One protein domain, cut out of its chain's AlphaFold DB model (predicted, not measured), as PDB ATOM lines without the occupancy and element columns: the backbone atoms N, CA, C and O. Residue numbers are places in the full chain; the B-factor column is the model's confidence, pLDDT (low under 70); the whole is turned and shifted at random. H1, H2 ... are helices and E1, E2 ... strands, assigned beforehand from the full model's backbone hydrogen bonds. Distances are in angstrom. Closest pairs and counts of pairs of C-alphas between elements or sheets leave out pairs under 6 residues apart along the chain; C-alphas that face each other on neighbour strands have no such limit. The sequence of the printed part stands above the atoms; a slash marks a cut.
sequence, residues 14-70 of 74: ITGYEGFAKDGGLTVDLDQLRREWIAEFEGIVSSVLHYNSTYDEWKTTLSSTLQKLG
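Overview. This is residues 14 to 70 of the 74 residues of an uncharacterized protein of Rhizobium radiobacter (UniProt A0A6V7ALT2). A hairpin of two antiparallel strands, E1 and E2, forms one end of a flat slab; beyond it H1, E3 and H2 lie side by side in a row, with E3 in the middle. The 57 printed residues run E1, E2, H1, E3, H2, a mixed class. The whole is only just loose, close to compact, with a radius of gyration of the C-alphas of 12.8 A and spans of 41 by 31 by 10 A.

Arrangement. In the hairpin of E1, residues 19 to 22, and E2, residues 26 to 29, N 20 and O 28 are within hydrogen-bond range at 2.9 A. The closest C-alphas of E1 and H1, residues 30 to 40, are Gly 19 and Leu 30, 4.8 A. Those of H1 and E3, residues 45 to 50, are Ile 38 and Val 45, 5.6 A. Those of E3 and H2, residues 57 to 68, are Leu 49 and Trp 58, 5.9 A. H1 and H2 are apart. In both helices every O i to N i+4 pair is within hydrogen-bond range.

Along the chain. E1, 9.5 A long, begins at C-alpha 19 (13.023, 84.856, 62.848). E2 measures 9.7 A, H1 14.8 A and E3 14.7 A. H2, 16.7 A, ends at C-alpha 68 (-3.713, 82.582, 42.738).

Size, cuts and confidence. The C-alphas farthest apart, Gly 24 and Gly 70, are 41.7 A apart. The printed part has no cut, no link is long, and no printed residue is under 70 in pLDDT.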
ATOM      1  N   ILE A  14       3.408  89.796  55.989       95.81
ATOM      2  CA  ILE A  14       4.667  90.400  55.539       95.81
ATOM      3  C   ILE A  14       5.399  90.936  56.765       95.81
ATOM      4  O   ILE A  14       4.837  91.714  57.534       95.81
ATOM      5  N   THR A  15       6.648  90.522  56.954       95.12
ATOM      6  CA  THR A  15       7.453  90.882  58.126       95.12
ATOM      7  C   THR A  15       8.892  91.186  57.735       95.12
ATOM      8  O   THR A  15       9.438  90.529  56.860       95.12
ATOM      9  N   GLY A  16       9.531  92.160  58.387       93.56
ATOM     10  CA  GLY A  16      10.966  92.430  58.208       93.56
ATOM     11  C   GLY A  16      11.883  91.474  58.981       93.56
ATOM     12  O   GLY A  16      13.102  91.557  58.848       93.56
ATOM     13  N   TYR A  17      11.318  90.584  59.798       92.38
ATOM     14  CA  TYR A  17      12.069  89.645  60.628       92.38
ATOM     15  C   TYR A  17      12.255  88.298  59.925       92.38
ATOM     16  O   TYR A  17      11.281  87.717  59.451       92.38
ATOM     17  N   GLU A  18      13.484  87.783  59.922       89.44
ATOM     18  CA  GLU A  18      13.823  86.427  59.445       89.44
ATOM     19  C   GLU A  18      13.576  85.352  60.511       89.44
ATOM     20  O   GLU A  18      13.579  84.161  60.224       89.44
ATOM     21  N   GLY A  19      13.322  85.758  61.752       88.94
ATOM     22  CA  GLY A  19      13.023  84.856  62.848       88.94
ATOM     23  C   GLY A  19      12.548  85.610  64.079       88.94
ATOM     24  O   GLY A  19      12.687  86.830  64.182       88.94
ATOM     25  N   PHE A  20      11.972  84.869  65.018       88.19
ATOM     26  CA  PHE A  20      11.391  85.412  66.239       88.19
ATOM     27  C   PHE A  20      11.960  84.690  67.454       88.19
ATOM     28  O   PHE A  20      12.237  83.490  67.412       88.19
ATOM     29  N   ALA A  21      12.129  85.416  68.555       85.50
ATOM     30  CA  ALA A  21      12.496  84.800  69.820       85.50
ATOM     31  C   ALA A  21      11.314  83.975  70.358       85.50
ATOM     32  O   ALA A  21      10.195  84.479  70.458       85.50
ATOM     33  N   LYS A  22      11.571  82.715  70.711       83.00
ATOM     34  CA  LYS A  22      10.707  81.869  71.541       83.00
ATOM     35  C   LYS A  22      11.232  81.855  72.980       83.00
ATOM     36  O   LYS A  22      12.392  82.185  73.254       83.00
ATOM     37  N   ASP A  23      10.363  81.445  73.899       81.19
ATOM     38  CA  ASP A  23      10.714  81.268  75.306       81.19
ATOM     39  C   ASP A  23      11.942  80.360  75.469       81.19
ATOM     40  O   ASP A  23      12.134  79.385  74.739       81.19
ATOM     41  N   GLY A  24      12.795  80.698  76.437       80.75
ATOM     42  CA  GLY A  24      14.038  79.965  76.698       80.75
ATOM     43  C   GLY A  24      15.228  80.366  75.819       80.75
ATOM     44  O   GLY A  24      16.249  79.686  75.854       80.75
ATOM     45  N   GLY A  25      15.132  81.464  75.058       78.25
ATOM     46  CA  GLY A  25      16.250  82.004  74.270       78.25
ATOM     47  C   GLY A  25      16.484  81.296  72.932       78.25
ATOM     48  O   GLY A  25      17.518  81.504  72.303       78.25
ATOM     49  N   LEU A  26      15.537  80.464  72.499       80.62
ATOM     50  CA  LEU A  26      15.565  79.820  71.190       80.62
ATOM     51  C   LEU A  26      15.006  80.771  70.132       80.62
ATOM     52  O   LEU A  26      13.988  81.420  70.355       80.62
ATOM     53  N   THR A  27      15.629  80.820  68.960       86.44
ATOM     54  CA  THR A  27      15.079  81.537  67.803       86.44
ATOM     55  C   THR A  27      14.322  80.549  66.929       86.44
ATOM     56  O   THR A  27      14.842  79.480  66.612       86.44
ATOM     57  N   VAL A  28      13.102  80.903  66.533       89.12
ATOM     58  CA  VAL A  28      12.378  80.195  65.476       89.12
ATOM     59  C   VAL A  28      12.553  80.956  64.170       89.12
ATOM     60  O   VAL A  28      12.355  82.169  64.114       89.12
ATOM     61  N   ASP A  29      12.953  80.237  63.134       93.88
ATOM     62  CA  ASP A  29      13.139  80.785  61.797       93.88
ATOM     63  C   ASP A  29      11.785  81.040  61.107       93.88
ATOM     64  O   ASP A  29      10.809  80.309  61.326       93.88
ATOM     65  N   LEU A  30      11.705  82.080  60.276       93.75
ATOM     66  CA  LEU A  30      10.484  82.451  59.565       93.75
ATOM     67  C   LEU A  30      10.008  81.341  58.620       93.75
ATOM     68  O   LEU A  30       8.801  81.156  58.478       93.75
ATOM     69  N   ASP A  31      10.902  80.571  58.002       93.00
ATOM     70  CA  ASP A  31      10.516  79.451  57.146       93.00
ATOM     71  C   ASP A  31       9.909  78.310  57.953       93.00
ATOM     72  O   ASP A  31       8.999  77.626  57.474       93.00
ATOM     73  N   GLN A  32      10.382  78.101  59.183       93.75
ATOM     74  CA  GLN A  32       9.729  77.174  60.100       93.75
ATOM     75  C   GLN A  32       8.324  77.664  60.454       93.75
ATOM     76  O   GLN A  32       7.370  76.908  60.272       93.75
ATOM     77  N   LEU A  33       8.184  78.923  60.878       93.06
ATOM     78  CA  LEU A  33       6.879  79.506  61.199       93.06
ATOM     79  C   LEU A  33       5.921  79.487  60.011       93.06
ATOM     80  O   LEU A  33       4.747  79.184  60.174       93.06
ATOM     81  N   ARG A  34       6.417  79.752  58.800       94.50
ATOM     82  CA  ARG A  34       5.634  79.671  57.564       94.50
ATOM     83  C   ARG A  34       5.006  78.293  57.399       94.50
ATOM     84  O   ARG A  34       3.822  78.208  57.094       94.50
ATOM     85  N   ARG A  35       5.783  77.222  57.591       94.38
ATOM     86  CA  ARG A  35       5.266  75.849  57.498       94.38
ATOM     87  C   ARG A  35       4.246  75.560  58.595       94.38
ATOM     88  O   ARG A  35       3.200  74.998  58.293       94.38
ATOM     89  N   GLU A  36       4.547  75.956  59.831       94.25
ATOM     90  CA  GLU A  36       3.657  75.768  60.984       94.25
ATOM     91  C   GLU A  36       2.315  76.488  60.766       94.25
ATOM     92  O   GLU A  36       1.268  75.855  60.838       94.25
ATOM     93  N   TRP A  37       2.332  77.769  60.395       93.81
ATOM     94  CA  TRP A  37       1.117  78.570  60.222       93.81
ATOM     95  C   TRP A  37       0.293  78.192  58.997       93.81
ATOM     96  O   TRP A  37      -0.930  78.218  59.077       93.81
ATOM     97  N   ILE A  38       0.918  77.833  57.873       93.19
ATOM     98  CA  ILE A  38       0.166  77.347  56.704       93.19
ATOM     99  C   ILE A  38      -0.546  76.032  57.038       93.19
ATOM    100  O   ILE A  38      -1.678  75.832  56.608       93.19
ATOM    101  N   ALA A  39       0.100  75.149  57.807       93.56
ATOM    102  CA  ALA A  39      -0.504  73.892  58.233       93.56
ATOM    103  C   ALA A  39      -1.602  74.094  59.293       93.56
ATOM    104  O   ALA A  39      -2.628  73.427  59.242       93.56
ATOM    105  N   GLU A  40      -1.396  75.001  60.251       94.88
ATOM    106  CA  GLU A  40      -2.347  75.268  61.338       94.88
ATOM    107  C   GLU A  40      -3.582  76.052  60.867       94.88
ATOM    108  O   GLU A  40      -4.699  75.774  61.301       94.88
ATOM    109  N   PHE A  41      -3.396  77.010  59.958       90.88
ATOM    110  CA  PHE A  41      -4.438  77.916  59.469       90.88
ATOM    111  C   PHE A  41      -4.737  77.686  57.985       90.88
ATOM    112  O   PHE A  41      -4.830  78.638  57.197       90.88
ATOM    113  N   GLU A  42      -4.876  76.416  57.600       87.25
ATOM    114  CA  GLU A  42      -5.204  76.009  56.234       87.25
ATOM    115  C   GLU A  42      -6.467  76.730  55.730       87.25
ATOM    116  O   GLU A  42      -7.469  76.862  56.435       87.25
ATOM    117  N   GLY A  43      -6.412  77.251  54.502       83.94
ATOM    118  CA  GLY A  43      -7.509  78.016  53.895       83.94
ATOM    119  C   GLY A  43      -7.638  79.467  54.378       83.94
ATOM    120  O   GLY A  43      -8.406  80.224  53.788       83.94
ATOM    121  N   ILE A  44      -6.867  79.880  55.392       90.69
ATOM    122  CA  ILE A  44      -6.787  81.272  55.861       90.69
ATOM    123  C   ILE A  44      -5.433  81.867  55.472       90.69
ATOM    124  O   ILE A  44      -5.378  82.816  54.692       90.69
ATOM    125  N   VAL A  45      -4.320  81.313  55.963       94.69
ATOM    126  CA  VAL A  45      -2.982  81.852  55.670       94.69
ATOM    127  C   VAL A  45      -2.535  81.401  54.283       94.69
ATOM    128  O   VAL A  45      -2.214  80.240  54.052       94.69
ATOM    129  N   SER A  46      -2.500  82.345  53.348       94.69
ATOM    130  CA  SER A  46      -2.146  82.099  51.948       94.69
ATOM    131  C   SER A  46      -0.648  82.229  51.683       94.69
ATOM    132  O   SER A  46      -0.124  81.579  50.780       94.69
ATOM    133  N   SER A  47       0.050  83.088  52.433       95.25
ATOM    134  CA  SER A  47       1.495  83.282  52.286       95.25
ATOM    135  C   SER A  47       2.109  84.016  53.481       95.25
ATOM    136  O   SER A  47       1.447  84.826  54.134       95.25
ATOM    137  N   VAL A  48       3.391  83.756  53.737       96.06
ATOM    138  CA  VAL A  48       4.214  84.449  54.739       96.06
ATOM    139  C   VAL A  48       5.505  84.880  54.056       96.06
ATOM    140  O   VAL A  48       6.224  84.042  53.512       96.06
ATOM    141  N   LEU A  49       5.779  86.182  54.061       96.00
ATOM    142  CA  LEU A  49       6.836  86.811  53.279       96.00
ATOM    143  C   LEU A  49       7.805  87.571  54.179       96.00
ATOM    144  O   LEU A  49       7.393  88.322  55.068       96.00
ATOM    145  N   HIS A  50       9.093  87.431  53.879       96.31
ATOM    146  CA  HIS A  50      10.124  88.299  54.429       96.31
ATOM    147  C   HIS A  50      10.244  89.561  53.573       96.31
ATOM    148  O   HIS A  50      10.533  89.491  52.381       96.31
ATOM    149  N   TYR A  51       9.990  90.720  54.169       95.62
ATOM    150  CA  TYR A  51      10.236  92.007  53.541       95.62
ATOM    151  C   TYR A  51      11.736  92.290  53.509       95.62
ATOM    152  O   TYR A  51      12.402  92.315  54.544       95.62
ATOM    153  N   ASN A  52      12.226  92.616  52.318       93.19
ATOM    154  CA  ASN A  52      13.570  93.117  52.100       93.19
ATOM    155  C   ASN A  52      13.492  94.417  51.284       93.19
ATOM    156  O   ASN A  52      12.755  94.503  50.300       93.19
ATOM    157  N   SER A  53      14.218  95.453  51.710       91.38
ATOM    158  CA  SER A  53      14.222  96.759  51.035       91.38
ATOM    159  C   SER A  53      15.114  96.803  49.794       91.38
ATOM    160  O   SER A  53      14.961  97.694  48.963       91.38
ATOM    161  N   THR A  54      16.075  95.884  49.694       94.06
ATOM    162  CA  THR A  54      17.039  95.793  48.592       94.06
ATOM    163  C   THR A  54      16.572  94.812  47.524       94.06
ATOM    164  O   THR A  54      16.737  95.079  46.335       94.06
ATOM    165  N   TYR A  55      15.990  93.686  47.941       91.94
ATOM    166  CA  TYR A  55      15.539  92.622  47.052       91.94
ATOM    167  C   TYR A  55      14.016  92.586  46.944       91.94
ATOM    168  O   TYR A  55      13.296  92.534  47.938       91.94
ATOM    169  N   ASP A  56      13.531  92.529  45.708       94.00
ATOM    170  CA  ASP A  56      12.105  92.587  45.383       94.00
ATOM    171  C   ASP A  56      11.421  91.209  45.324       94.00
ATOM    172  O   ASP A  56      10.282  91.098  44.874       94.00
ATOM    173  N   GLU A  57      12.076  90.149  45.805       94.50
ATOM    174  CA  GLU A  57      11.538  88.780  45.781       94.50
ATOM    175  C   GLU A  57      10.154  88.680  46.440       94.50
ATOM    176  O   GLU A  57       9.235  88.070  45.890       94.50
ATOM    177  N   TRP A  58       9.956  89.362  47.571       95.00
ATOM    178  CA  TRP A  58       8.665  89.404  48.257       95.00
ATOM    179  C   TRP A  58       7.551  90.005  47.389       95.00
ATOM    180  O   TRP A  58       6.407  89.568  47.494       95.00
ATOM    181  N   LYS A  59       7.861  90.958  46.494       96.00
ATOM    182  CA  LYS A  59       6.881  91.538  45.561       96.00
ATOM    183  C   LYS A  59       6.474  90.522  44.503       96.00
ATOM    184  O   LYS A  59       5.293  90.444  44.158       96.00
ATOM    185  N   THR A  60       7.428  89.735  44.008       95.88
ATOM    186  CA  THR A  60       7.174  88.647  43.057       95.88
ATOM    187  C   THR A  60       6.275  87.587  43.688       95.88
ATOM    188  O   THR A  60       5.231  87.247  43.127       95.88
ATOM    189  N   THR A  61       6.606  87.130  44.900       95.56
ATOM    190  CA  THR A  61       5.802  86.123  45.609       95.56
ATOM    191  C   THR A  61       4.426  86.663  46.001       95.56
ATOM    192  O   THR A  61       3.429  85.956  45.846       95.56
ATOM    193  N   LEU A  62       4.327  87.923  46.442       96.31
ATOM    194  CA  LEU A  62       3.045  88.578  46.710       96.31
ATOM    195  C   LEU A  62       2.185  88.643  45.445       96.31
ATOM    196  O   LEU A  62       1.016  88.276  45.490       96.31
ATOM    197  N   SER A  63       2.761  89.055  44.315       96.56
ATOM    198  CA  SER A  63       2.039  89.149  43.039       96.56
ATOM    199  C   SER A  63       1.483  87.788  42.617       96.56
ATOM    200  O   SER A  63       0.292  87.687  42.338       96.56
ATOM    201  N   SER A  64       2.301  86.733  42.684       96.12
ATOM    202  CA  SER A  64       1.850  85.362  42.409       96.12
ATOM    203  C   SER A  64       0.767  84.895  43.390       96.12
ATOM    204  O   SER A  64      -0.182  84.221  42.993       96.12
ATOM    205  N   THR A  65       0.873  85.266  44.670       95.12
ATOM    206  CA  THR A  65      -0.144  84.933  45.681       95.12
ATOM    207  C   THR A  65      -1.475  85.602  45.346       95.12
ATOM    208  O   THR A  65      -2.507  84.939  45.340       95.12
ATOM    209  N   LEU A  66      -1.462  86.891  44.997       94.81
ATOM    210  CA  LEU A  66      -2.670  87.632  44.628       94.81
ATOM    211  C   LEU A  66      -3.309  87.100  43.338       94.81
ATOM    212  O   LEU A  66      -4.533  87.012  43.277       94.81
ATOM    213  N   GLN A  67      -2.511  86.690  42.348       95.56
ATOM    214  CA  GLN A  67      -3.009  86.028  41.134       95.56
ATOM    215  C   GLN A  67      -3.711  84.703  41.457       95.56
ATOM    216  O   GLN A  67      -4.833  84.475  41.017       95.56
ATOM    217  N   LYS A  68      -3.101  83.851  42.294       93.31
ATOM    218  CA  LYS A  68      -3.713  82.582  42.738       93.31
ATOM    219  C   LYS A  68      -5.026  82.787  43.494       93.31
ATOM    220  O   LYS A  68      -5.901  81.933  43.426       93.31
ATOM    221  N   LEU A  69      -5.153  83.907  44.204       91.25
ATOM    222  CA  LEU A  69      -6.369  84.298  44.917       91.25
ATOM    223  C   LEU A  69      -7.406  85.001  44.020       91.25
ATOM    224  O   LEU A  69      -8.476  85.354  44.507       91.25
ATOM    225  N   GLY A  70      -7.107  85.236  42.737       92.69
ATOM    226  CA  GLY A  70      -7.998  85.953  41.818       92.69
ATOM    227  C   GLY A  70      -8.134  87.451  42.117       92.69
ATOM    228  O   GLY A  70      -9.108  88.072  41.704       92.69
TER     229      GLY A  70